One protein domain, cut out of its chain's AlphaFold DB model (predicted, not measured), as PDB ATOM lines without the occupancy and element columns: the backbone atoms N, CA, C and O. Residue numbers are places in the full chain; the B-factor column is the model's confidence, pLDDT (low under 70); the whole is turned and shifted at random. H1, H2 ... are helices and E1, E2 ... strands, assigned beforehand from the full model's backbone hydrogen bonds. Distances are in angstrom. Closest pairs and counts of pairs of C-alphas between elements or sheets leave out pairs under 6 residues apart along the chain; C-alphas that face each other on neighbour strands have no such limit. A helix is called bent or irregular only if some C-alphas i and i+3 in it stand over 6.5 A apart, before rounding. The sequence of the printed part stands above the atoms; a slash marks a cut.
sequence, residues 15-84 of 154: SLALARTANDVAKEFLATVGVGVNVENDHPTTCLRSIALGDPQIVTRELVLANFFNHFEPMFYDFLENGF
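Overview. This is residues 15 to 84 of the 154 residues of the protein "Hypothetical protein" of Rhodosorus marinus (UniProt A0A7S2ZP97). A long two-stranded hairpin, E1 and E2, and a long helix, H2, form two arms of an open V, joined at one end by loops that hold the very short helix H1. The arms are apart, and most of H2 stands free. The printed part has 70 residues, with two named strands and then two named helices in the order E1, E2, H1, H2; the sheet, in the order E1 - E2, is antiparallel, and the class is mixed, helices and strands. The whole is only just loose, close to extended, with a radius of gyration of the C-alphas of 16.5 A, and its elongated outline spans 52 by 27 by 19 A.

Arrangement. E1, residues 15 to 23, and E2, residues 28 to 36, form a hairpin, antiparallel at 164 degrees between their directions. N 21 and O 30 are 3.1 A apart and N 30 and O 21 are 3.0 A apart, within hydrogen-bond range. H2, residues 61 to 82, is apart from E1 and E2. H1, residues 48 to 51, is apart from E1 and H2. In H2, 17 of 18 O i to N i+4 pairs are within hydrogen-bond range; H1 is too short for such a pair.

Along the chain. E1 measures 25.4 A from its first C-alpha, Ser 15 at (-15.568, 28.471, 50.453), to its last; E2 measures 25.7 A. H1 has four residues. H2 measures 30.8 A and ends at C-alpha 82, (-25.760, 48.475, 41.252), with a kink of 26 degrees near residue 71. It is neither bent nor irregular, but only just: C-alphas 71 and 74 are 6.1 A apart.

Size, cuts and confidence. The two C-alphas farthest apart, those of Val 25 and Asp 55, are 52.9 A apart. The printed part has no cut. The link from E2 to H1 is long, with 11 residues. Mean pLDDT of the printed part is 77.8, and residues 15 to 29, 42 and 44 are under 70.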
ATOM      1  N   SER A  15     -15.133  28.157  49.091       36.50
ATOM      2  CA  SER A  15     -15.568  28.471  50.453       36.50
ATOM      3  C   SER A  15     -15.583  29.985  50.617       36.50
ATOM      4  O   SER A  15     -14.510  30.579  50.639       36.50
ATOM      5  N   LEU A  16     -16.773  30.580  50.727       41.06
ATOM      6  CA  LEU A  16     -16.981  31.976  51.110       41.06
ATOM      7  C   LEU A  16     -17.320  32.031  52.604       41.06
ATOM      8  O   LEU A  16     -18.419  31.660  53.010       41.06
ATOM      9  N   ALA A  17     -16.386  32.485  53.437       40.62
ATOM     10  CA  ALA A  17     -16.692  32.819  54.828       40.62
ATOM     11  C   ALA A  17     -17.031  34.309  54.909       40.62
ATOM     12  O   ALA A  17     -16.192  35.115  54.524       40.62
ATOM     13  N   LEU A  18     -18.225  34.654  55.404       42.94
ATOM     14  CA  LEU A  18     -18.632  36.025  55.717       42.94
ATOM     15  C   LEU A  18     -18.631  36.200  57.243       42.94
ATOM     16  O   LEU A  18     -19.513  35.684  57.930       42.94
ATOM     17  N   ALA A  19     -17.650  36.913  57.792       45.00
ATOM     18  CA  ALA A  19     -17.704  37.326  59.196       45.00
ATOM     19  C   ALA A  19     -18.507  38.628  59.304       45.00
ATOM     20  O   ALA A  19     -18.170  39.593  58.628       45.00
ATOM     21  N   ARG A  20     -19.555  38.652  60.139       48.75
ATOM     22  CA  ARG A  20     -20.369  39.846  60.419       48.75
ATOM     23  C   ARG A  20     -19.898  40.491  61.719       48.75
ATOM     24  O   ARG A  20     -19.990  39.873  62.777       48.75
ATOM     25  N   THR A  21     -19.491  41.755  61.670       49.41
ATOM     26  CA  THR A  21     -19.414  42.605  62.869       49.41
ATOM     27  C   THR A  21     -20.346  43.790  62.665       49.41
ATOM     28  O   THR A  21     -20.168  44.557  61.724       49.41
ATOM     29  N   ALA A  22     -21.393  43.890  63.487       51.41
ATOM     30  CA  ALA A  22     -22.350  44.990  63.434       51.41
ATOM     31  C   ALA A  22     -21.900  46.100  64.389       51.41
ATOM     32  O   ALA A  22     -21.640  45.831  65.563       51.41
ATOM     33  N   ASN A  23     -21.815  47.334  63.894       57.47
ATOM     34  CA  ASN A  23     -21.758  48.515  64.749       57.47
ATOM     35  C   ASN A  23     -23.163  49.129  64.800       57.47
ATOM     36  O   ASN A  23     -23.583  49.810  63.860       57.47
ATOM     37  N   ASP A  24     -23.895  48.868  65.887       57.28
ATOM     38  CA  ASP A  24     -25.306  49.254  66.050       57.28
ATOM     39  C   ASP A  24     -25.548  50.770  65.939       57.28
ATOM     40  O   ASP A  24     -26.666  51.202  65.661       57.28
ATOM     41  N   VAL A  25     -24.504  51.589  66.101       61.28
ATOM     42  CA  VAL A  25     -24.593  53.053  65.991       61.28
ATOM     43  C   VAL A  25     -24.496  53.529  64.536       61.28
ATOM     44  O   VAL A  25     -25.142  54.509  64.173       61.28
ATOM     45  N   ALA A  26     -23.727  52.836  63.689       60.88
ATOM     46  CA  ALA A  26     -23.452  53.256  62.310       60.88
ATOM     47  C   ALA A  26     -24.331  52.558  61.254       60.88
ATOM     48  O   ALA A  26     -24.346  52.987  60.106       60.88
ATOM     49  N   LYS A  27     -25.075  51.496  61.616       63.44
ATOM     50  CA  LYS A  27     -25.745  50.582  60.657       63.44
ATOM     51  C   LYS A  27     -24.789  50.011  59.596       63.44
ATOM     52  O   LYS A  27     -25.216  49.635  58.508       63.44
ATOM     53  N   GLU A  28     -23.507  49.924  59.923       68.00
ATOM     54  CA  GLU A  28     -22.476  49.381  59.048       68.00
ATOM     55  C   GLU A  28     -22.142  47.948  59.457       68.00
ATOM     56  O   GLU A  28     -22.097  47.602  60.646       68.00
ATOM     57  N   PHE A  29     -21.900  47.115  58.447       69.94
ATOM     58  CA  PHE A  29     -21.414  45.757  58.621       69.94
ATOM     59  C   PHE A  29     -19.979  45.685  58.129       69.94
ATOM     60  O   PHE A  29     -19.711  45.951  56.959       69.94
ATOM     61  N   LEU A  30     -19.068  45.272  59.007       73.25
ATOM     62  CA  LEU A  30     -17.778  44.788  58.546       73.25
ATOM     63  C   LEU A  30     -17.978  43.360  58.044       73.25
ATOM     64  O   LEU A  30     -18.425  42.498  58.806       73.25
ATOM     65  N   ALA A  31     -17.670  43.153  56.767       76.06
ATOM     66  CA  ALA A  31     -17.690  41.862  56.104       76.06
ATOM     67  C   ALA A  31     -16.258  41.464  55.737       76.06
ATOM     68  O   ALA A  31     -15.603  42.144  54.950       76.06
ATOM     69  N   THR A  32     -15.787  40.346  56.283       77.62
ATOM     70  CA  THR A  32     -14.549  39.706  55.814       77.62
ATOM     71  C   THR A  32     -14.922  38.540  54.924       77.62
ATOM     72  O   THR A  32     -15.702  37.699  55.360       77.62
ATOM     73  N   VAL A  33     -14.346  38.498  53.721       79.19
ATOM     74  CA  VAL A  33     -14.536  37.447  52.719       79.19
ATOM     75  C   VAL A  33     -13.244  36.647  52.580       79.19
ATOM     76  O   VAL A  33     -12.220  37.176  52.159       79.19
ATOM     77  N   GLY A  34     -13.292  35.368  52.948       81.12
ATOM     78  CA  GLY A  34     -12.238  34.404  52.619       81.12
ATOM     79  C   GLY A  34     -12.641  33.580  51.404       81.12
ATOM     80  O   GLY A  34     -13.789  33.155  51.352       81.12
ATOM     81  N   VAL A  35     -11.715  33.350  50.468       82.81
ATOM     82  CA  VAL A  35     -11.904  32.488  49.290       82.81
ATOM     83  C   VAL A  35     -10.805  31.429  49.264       82.81
ATOM     84  O   VAL A  35      -9.620  31.756  49.256       82.81
ATOM     85  N   GLY A  36     -11.198  30.155  49.256       83.88
ATOM     86  CA  GLY A  36     -10.287  29.020  49.099       83.88
ATOM     87  C   GLY A  36     -10.540  28.296  47.782       83.88
ATOM     88  O   GLY A  36     -11.681  27.938  47.508       83.88
ATOM     89  N   VAL A  37      -9.487  28.071  46.990       83.88
ATOM     90  CA  VAL A  37      -9.552  27.337  45.716       83.88
ATOM     91  C   VAL A  37      -8.453  26.277  45.681       83.88
ATOM     92  O   VAL A  37      -7.279  26.577  45.896       83.88
ATOM     93  N   ASN A  38      -8.827  25.035  45.376       87.69
ATOM     94  CA  ASN A  38      -7.870  23.954  45.148       87.69
ATOM     95  C   ASN A  38      -7.166  24.151  43.800       87.69
ATOM     96  O   ASN A  38      -7.778  23.947  42.754       87.69
ATOM     97  N   VAL A  39      -5.886  24.525  43.798       86.69
ATOM     98  CA  VAL A  39      -5.151  24.809  42.549       86.69
ATOM     99  C   VAL A  39      -4.322  23.611  42.090       86.69
ATOM    100  O   VAL A  39      -4.487  23.145  40.967       86.69
ATOM    101  N   GLU A  40      -3.470  23.087  42.973       83.19
ATOM    102  CA  GLU A  40      -2.445  22.078  42.650       83.19
ATOM    103  C   GLU A  40      -2.412  20.903  43.641       83.19
ATOM    104  O   GLU A  40      -1.466  20.119  43.662       83.19
ATOM    105  N   ASN A  41      -3.403  20.812  44.527       79.62
ATOM    106  CA  ASN A  41      -3.511  19.741  45.509       79.62
ATOM    107  C   ASN A  41      -4.350  18.592  44.943       79.62
ATOM    108  O   ASN A  41      -5.572  18.635  45.001       79.62
ATOM    109  N   ASP A  42      -3.695  17.556  44.425       68.56
ATOM    110  CA  ASP A  42      -4.376  16.411  43.793       68.56
ATOM    111  C   ASP A  42      -5.205  15.555  44.780       68.56
ATOM    112  O   ASP A  42      -6.025  14.733  44.368       68.56
ATOM    113  N   HIS A  43      -5.020  15.756  46.091       71.81
ATOM    114  CA  HIS A  43      -5.742  15.077  47.168       71.81
ATOM    115  C   HIS A  43      -6.087  16.051  48.317       71.81
ATOM    116  O   HIS A  43      -5.355  17.022  48.527       71.81
ATOM    117  N   PRO A  44      -7.163  15.814  49.101       66.25
ATOM    118  CA  PRO A  44      -8.154  14.734  48.980       66.25
ATOM    119  C   PRO A  44      -9.283  15.028  47.973       66.25
ATOM    120  O   PRO A  44     -10.157  14.189  47.781       66.25
ATOM    121  N   THR A  45      -9.297  16.213  47.358       71.38
ATOM    122  CA  THR A  45     -10.368  16.696  46.468       71.38
ATOM    123  C   THR A  45      -9.798  17.196  45.139       71.38
ATOM    124  O   THR A  45      -8.597  17.414  45.022       71.38
ATOM    125  N   THR A  46     -10.656  17.361  44.128       81.94
ATOM    126  CA  THR A  46     -10.290  17.854  42.788       81.94
ATOM    127  C   THR A  46      -9.665  19.256  42.842       81.94
ATOM    128  O   THR A  46     -10.109  20.106  43.618       81.94
ATOM    129  N   CYS A  47      -8.673  19.515  41.984       85.06
ATOM    130  CA  CYS A  47      -7.976  20.796  41.856       85.06
ATOM    131  C   CYS A  47      -8.064  21.347  40.421       85.06
ATOM    132  O   CYS A  47      -8.363  20.613  39.481       85.06
ATOM    133  N   LEU A  48      -7.797  22.643  40.229       87.56
ATOM    134  CA  LEU A  48      -7.841  23.284  38.908       87.56
ATOM    135  C   LEU A  48      -6.859  22.654  37.913       87.56
ATOM    136  O   LEU A  48      -7.194  22.489  36.739       87.56
ATOM    137  N   ARG A  49      -5.664  22.264  38.373       85.69
ATOM    138  CA  ARG A  49      -4.659  21.611  37.525       85.69
ATOM    139  C   ARG A  49      -5.181  20.309  36.916       85.69
ATOM    140  O   ARG A  49      -4.898  20.044  35.752       85.69
ATOM    141  N   SER A  50      -5.947  19.512  37.662       84.81
ATOM    142  CA  SER A  50      -6.400  18.196  37.192       84.81
ATOM    143  C   SER A  50      -7.539  18.256  36.171       84.81
ATOM    144  O   SER A  50      -7.771  17.279  35.459       84.81
ATOM    145  N   ILE A  51      -8.230  19.393  36.071       84.62
ATOM    146  CA  ILE A  51      -9.382  19.592  35.176       84.62
ATOM    147  C   ILE A  51      -9.078  20.523  33.997       84.62
ATOM    148  O   ILE A  51      -9.941  20.742  33.145       84.62
ATOM    149  N   ALA A  52      -7.873  21.093  33.945       83.12
ATOM    150  CA  ALA A  52      -7.465  21.981  32.872       83.12
ATOM    151  C   ALA A  52      -7.491  21.238  31.527       83.12
ATOM    152  O   ALA A  52      -6.800  20.243  31.333       83.12
ATOM    153  N   LEU A  53      -8.287  21.743  30.580       71.50
ATOM    154  CA  LEU A  53      -8.392  21.185  29.223       71.50
ATOM    155  C   LEU A  53      -7.172  21.523  28.337       71.50
ATOM    156  O   LEU A  53      -7.069  21.015  27.222       71.50
ATOM    157  N   GLY A  54      -6.286  22.405  28.820       71.50
ATOM    158  CA  GLY A  54      -5.052  22.849  28.165       71.50
ATOM    159  C   GLY A  54      -3.798  22.286  28.836       71.50
ATOM    160  O   GLY A  54      -3.834  21.195  29.389       71.50
ATOM    161  N   ASP A  55      -2.689  23.027  28.791       76.62
ATOM    162  CA  ASP A  55      -1.451  22.626  29.465       76.62
ATOM    163  C   ASP A  55      -1.579  22.811  30.993       76.62
ATOM    164  O   ASP A  55      -1.641  23.952  31.470       76.62
ATOM    165  N   PRO A  56      -1.596  21.725  31.789       70.00
ATOM    166  CA  PRO A  56      -1.728  21.806  33.243       70.00
ATOM    167  C   PRO A  56      -0.557  22.534  33.919       70.00
ATOM    168  O   PRO A  56      -0.701  22.988  35.056       70.00
ATOM    169  N   GLN A  57       0.589  22.664  33.235       73.00
ATOM    170  CA  GLN A  57       1.758  23.408  33.722       73.00
ATOM    171  C   GLN A  57       1.499  24.918  33.816       73.00
ATOM    172  O   GLN A  57       2.210  25.620  34.531       73.00
ATOM    173  N   ILE A  58       0.468  25.423  33.130       79.94
ATOM    174  CA  ILE A  58       0.085  26.841  33.151       79.94
ATOM    175  C   ILE A  58      -0.752  27.171  34.398       79.94
ATOM    176  O   ILE A  58      -0.830  28.326  34.809       79.94
ATOM    177  N   VAL A  59      -1.358  26.171  35.046       85.69
ATOM    178  CA  VAL A  59      -2.178  26.388  36.242       85.69
ATOM    179  C   VAL A  59      -1.268  26.511  37.463       85.69
ATOM    180  O   VAL A  59      -0.950  25.513  38.118       85.69
ATOM    181  N   THR A  60      -0.849  27.748  37.744       88.44
ATOM    182  CA  THR A  60      -0.116  28.119  38.961       88.44
ATOM    183  C   THR A  60      -0.983  28.949  39.898       88.44
ATOM    184  O   THR A  60      -1.940  29.609  39.478       88.44
ATOM    185  N   ARG A  61      -0.642  28.949  41.190       89.31
ATOM    186  CA  ARG A  61      -1.347  29.758  42.201       89.31
ATOM    187  C   ARG A  61      -1.322  31.248  41.869       89.31
ATOM    188  O   ARG A  61      -2.336  31.917  42.031       89.31
ATOM    189  N   GLU A  62      -0.190  31.753  41.389       91.12
ATOM    190  CA  GLU A  62       0.006  33.160  41.034       91.12
ATOM    191  C   GLU A  62      -0.905  33.557  39.875       91.12
ATOM    192  O   GLU A  62      -1.563  34.595  39.938       91.12
ATOM    193  N   LEU A  63      -0.995  32.711  38.843       89.75
ATOM    194  CA  LEU A  63      -1.849  32.983  37.693       89.75
ATOM    195  C   LEU A  63      -3.334  32.893  38.056       89.75
ATOM    196  O   LEU A  63      -4.127  33.706  37.583       89.75
ATOM    197  N   VAL A  64      -3.723  31.935  38.901       89.81
ATOM    198  CA  VAL A  64      -5.102  31.835  39.403       89.81
ATOM    199  C   VAL A  64      -5.463  33.060  40.234       89.81
ATOM    200  O   VAL A  64      -6.527  33.631  40.021       89.81
ATOM    201  N   LEU A  65      -4.576  33.505  41.127       91.00
ATOM    202  CA  LEU A  65      -4.803  34.690  41.953       91.00
ATOM    203  C   LEU A  65      -4.919  35.962  41.102       91.00
ATOM    204  O   LEU A  65      -5.851  36.741  41.291       91.00
ATOM    205  N   ALA A  66      -4.007  36.146  40.143       92.31
ATOM    206  CA  ALA A  66      -4.034  37.285  39.230       92.31
ATOM    207  C   ALA A  66      -5.321  37.303  38.393       92.31
ATOM    208  O   ALA A  66      -5.987  38.332  38.304       92.31
ATOM    209  N   ASN A  67      -5.717  36.159  37.823       91.31
ATOM    210  CA  ASN A  67      -6.967  36.068  37.071       91.31
ATOM    211  C   ASN A  67      -8.196  36.271  37.956       91.31
ATOM    212  O   ASN A  67      -9.133  36.926  37.512       91.31
ATOM    213  N   PHE A  68      -8.198  35.753  39.186       90.88
ATOM    214  CA  PHE A  68      -9.294  35.968  40.125       90.88
ATOM    215  C   PHE A  68      -9.518  37.462  40.365       90.88
ATOM    216  O   PHE A  68     -10.623  37.933  40.126       90.88
ATOM    217  N   PHE A  69      -8.488  38.221  40.755       92.06
ATOM    218  CA  PHE A  69      -8.650  39.655  41.032       92.06
ATOM    219  C   PHE A  69      -8.981  40.473  39.781       92.06
ATOM    220  O   PHE A  69      -9.849  41.337  39.852       92.06
ATOM    221  N   ASN A  70      -8.400  40.135  38.624       95.56
ATOM    222  CA  ASN A  70      -8.722  40.807  37.360       95.56
ATOM    223  C   ASN A  70     -10.209  40.700  36.971       95.56
ATOM    224  O   ASN A  70     -10.705  41.571  36.262       95.56
ATOM    225  N   HIS A  71     -10.912  39.649  37.409       91.94
ATOM    226  CA  HIS A  71     -12.356  39.504  37.195       91.94
ATOM    227  C   HIS A  71     -13.168  39.993  38.399       91.94
ATOM    228  O   HIS A  71     -14.179  40.665  38.230       91.94
ATOM    229  N   PHE A  72     -12.725  39.681  39.619       91.12
ATOM    230  CA  PHE A  72     -13.452  39.986  40.845       91.12
ATOM    231  C   PHE A  72     -13.525  41.486  41.130       91.12
ATOM    232  O   PHE A  72     -14.588  41.955  41.515       91.12
ATOM    233  N   GLU A  73     -12.439  42.245  40.956       92.88
ATOM    234  CA  GLU A  73     -12.427  43.670  41.319       92.88
ATOM    235  C   GLU A  73     -13.450  44.492  40.518       92.88
ATOM    236  O   GLU A  73     -14.255  45.172  41.158       92.88
ATOM    237  N   PRO A  74     -13.519  44.406  39.170       94.62
ATOM    238  CA  PRO A  74     -14.565  45.094  38.412       94.62
ATOM    239  C   PRO A  74     -15.976  44.687  38.849       94.62
ATOM    240  O   PRO A  74     -16.800  45.552  39.130       94.62
ATOM    241  N   MET A  75     -16.228  43.381  39.001       93.00
ATOM    242  CA  MET A  75     -17.530  42.873  39.453       93.00
ATOM    243  C   MET A  75     -17.890  43.377  40.855       93.00
ATOM    244  O   MET A  75     -19.051  43.659  41.140       93.00
ATOM    245  N   PHE A  76     -16.904  43.492  41.744       90.56
ATOM    246  CA  PHE A  76     -17.099  43.999  43.094       90.56
ATOM    247  C   PHE A  76     -17.461  45.488  43.086       90.56
ATOM    248  O   PHE A  76     -18.372  45.886  43.809       90.56
ATOM    249  N   TYR A  77     -16.814  46.303  42.248       92.94
ATOM    250  CA  TYR A  77     -17.196  47.707  42.080       92.94
ATOM    251  C   TYR A  77     -18.599  47.852  41.480       92.94
ATOM    252  O   TYR A  77     -19.414  48.593  42.030       92.94
ATOM    253  N   ASP A  78     -18.924  47.073  40.447       93.31
ATOM    254  CA  ASP A  78     -20.266  47.054  39.856       93.31
ATOM    255  C   ASP A  78     -21.335  46.647  40.883       93.31
ATOM    256  O   ASP A  78     -22.424  47.224  40.913       93.31
ATOM    257  N   PHE A  79     -21.018  45.689  41.761       90.12
ATOM    258  CA  PHE A  79     -21.882  45.274  42.865       90.12
ATOM    259  C   PHE A  79     -22.102  46.390  43.894       90.12
ATOM    260  O   PHE A  79     -23.223  46.554  44.375       90.12
ATOM    261  N   LEU A  80     -21.066  47.157  44.244       88.75
ATOM    262  CA  LEU A  80     -21.199  48.270  45.191       88.75
ATOM    263  C   LEU A  80     -22.114  49.379  44.656       88.75
ATOM    264  O   LEU A  80     -22.816  50.015  45.442       88.75
ATOM    265  N   GLU A  81     -22.120  49.600  43.342       91.94
ATOM    266  CA  GLU A  81     -22.933  50.638  42.703       91.94
ATOM    267  C   GLU A  81     -24.359  50.171  42.381       91.94
ATOM    268  O   GLU A  81     -25.322  50.900  42.628       91.94
ATOM    269  N   ASN A  82     -24.507  48.956  41.846       90.00
ATOM    270  CA  ASN A  82     -25.760  48.475  41.252       90.00
ATOM    271  C   ASN A  82     -26.420  47.333  42.043       90.00
ATOM    272  O   ASN A  82     -27.560  46.957  41.764       90.00
ATOM    273  N   GLY A  83     -25.734  46.780  43.044       87.06
ATOM    274  CA  GLY A  83     -26.194  45.626  43.812       87.06
ATOM    275  C   GLY A  83     -26.130  44.302  43.041       87.06
ATOM    276  O   GLY A  83     -25.556  44.191  41.959       87.06
ATOM    277  N   PHE A  84     -26.732  43.255  43.615       86.62
ATOM    278  CA  PHE A  84     -26.656  41.891  43.071       86.62
ATOM    279  C   PHE A  84     -27.512  41.656  41.818       86.62
ATOM    280  O   PHE A  84     -27.275  40.701  41.082       86.62
TER     281      PHE A  84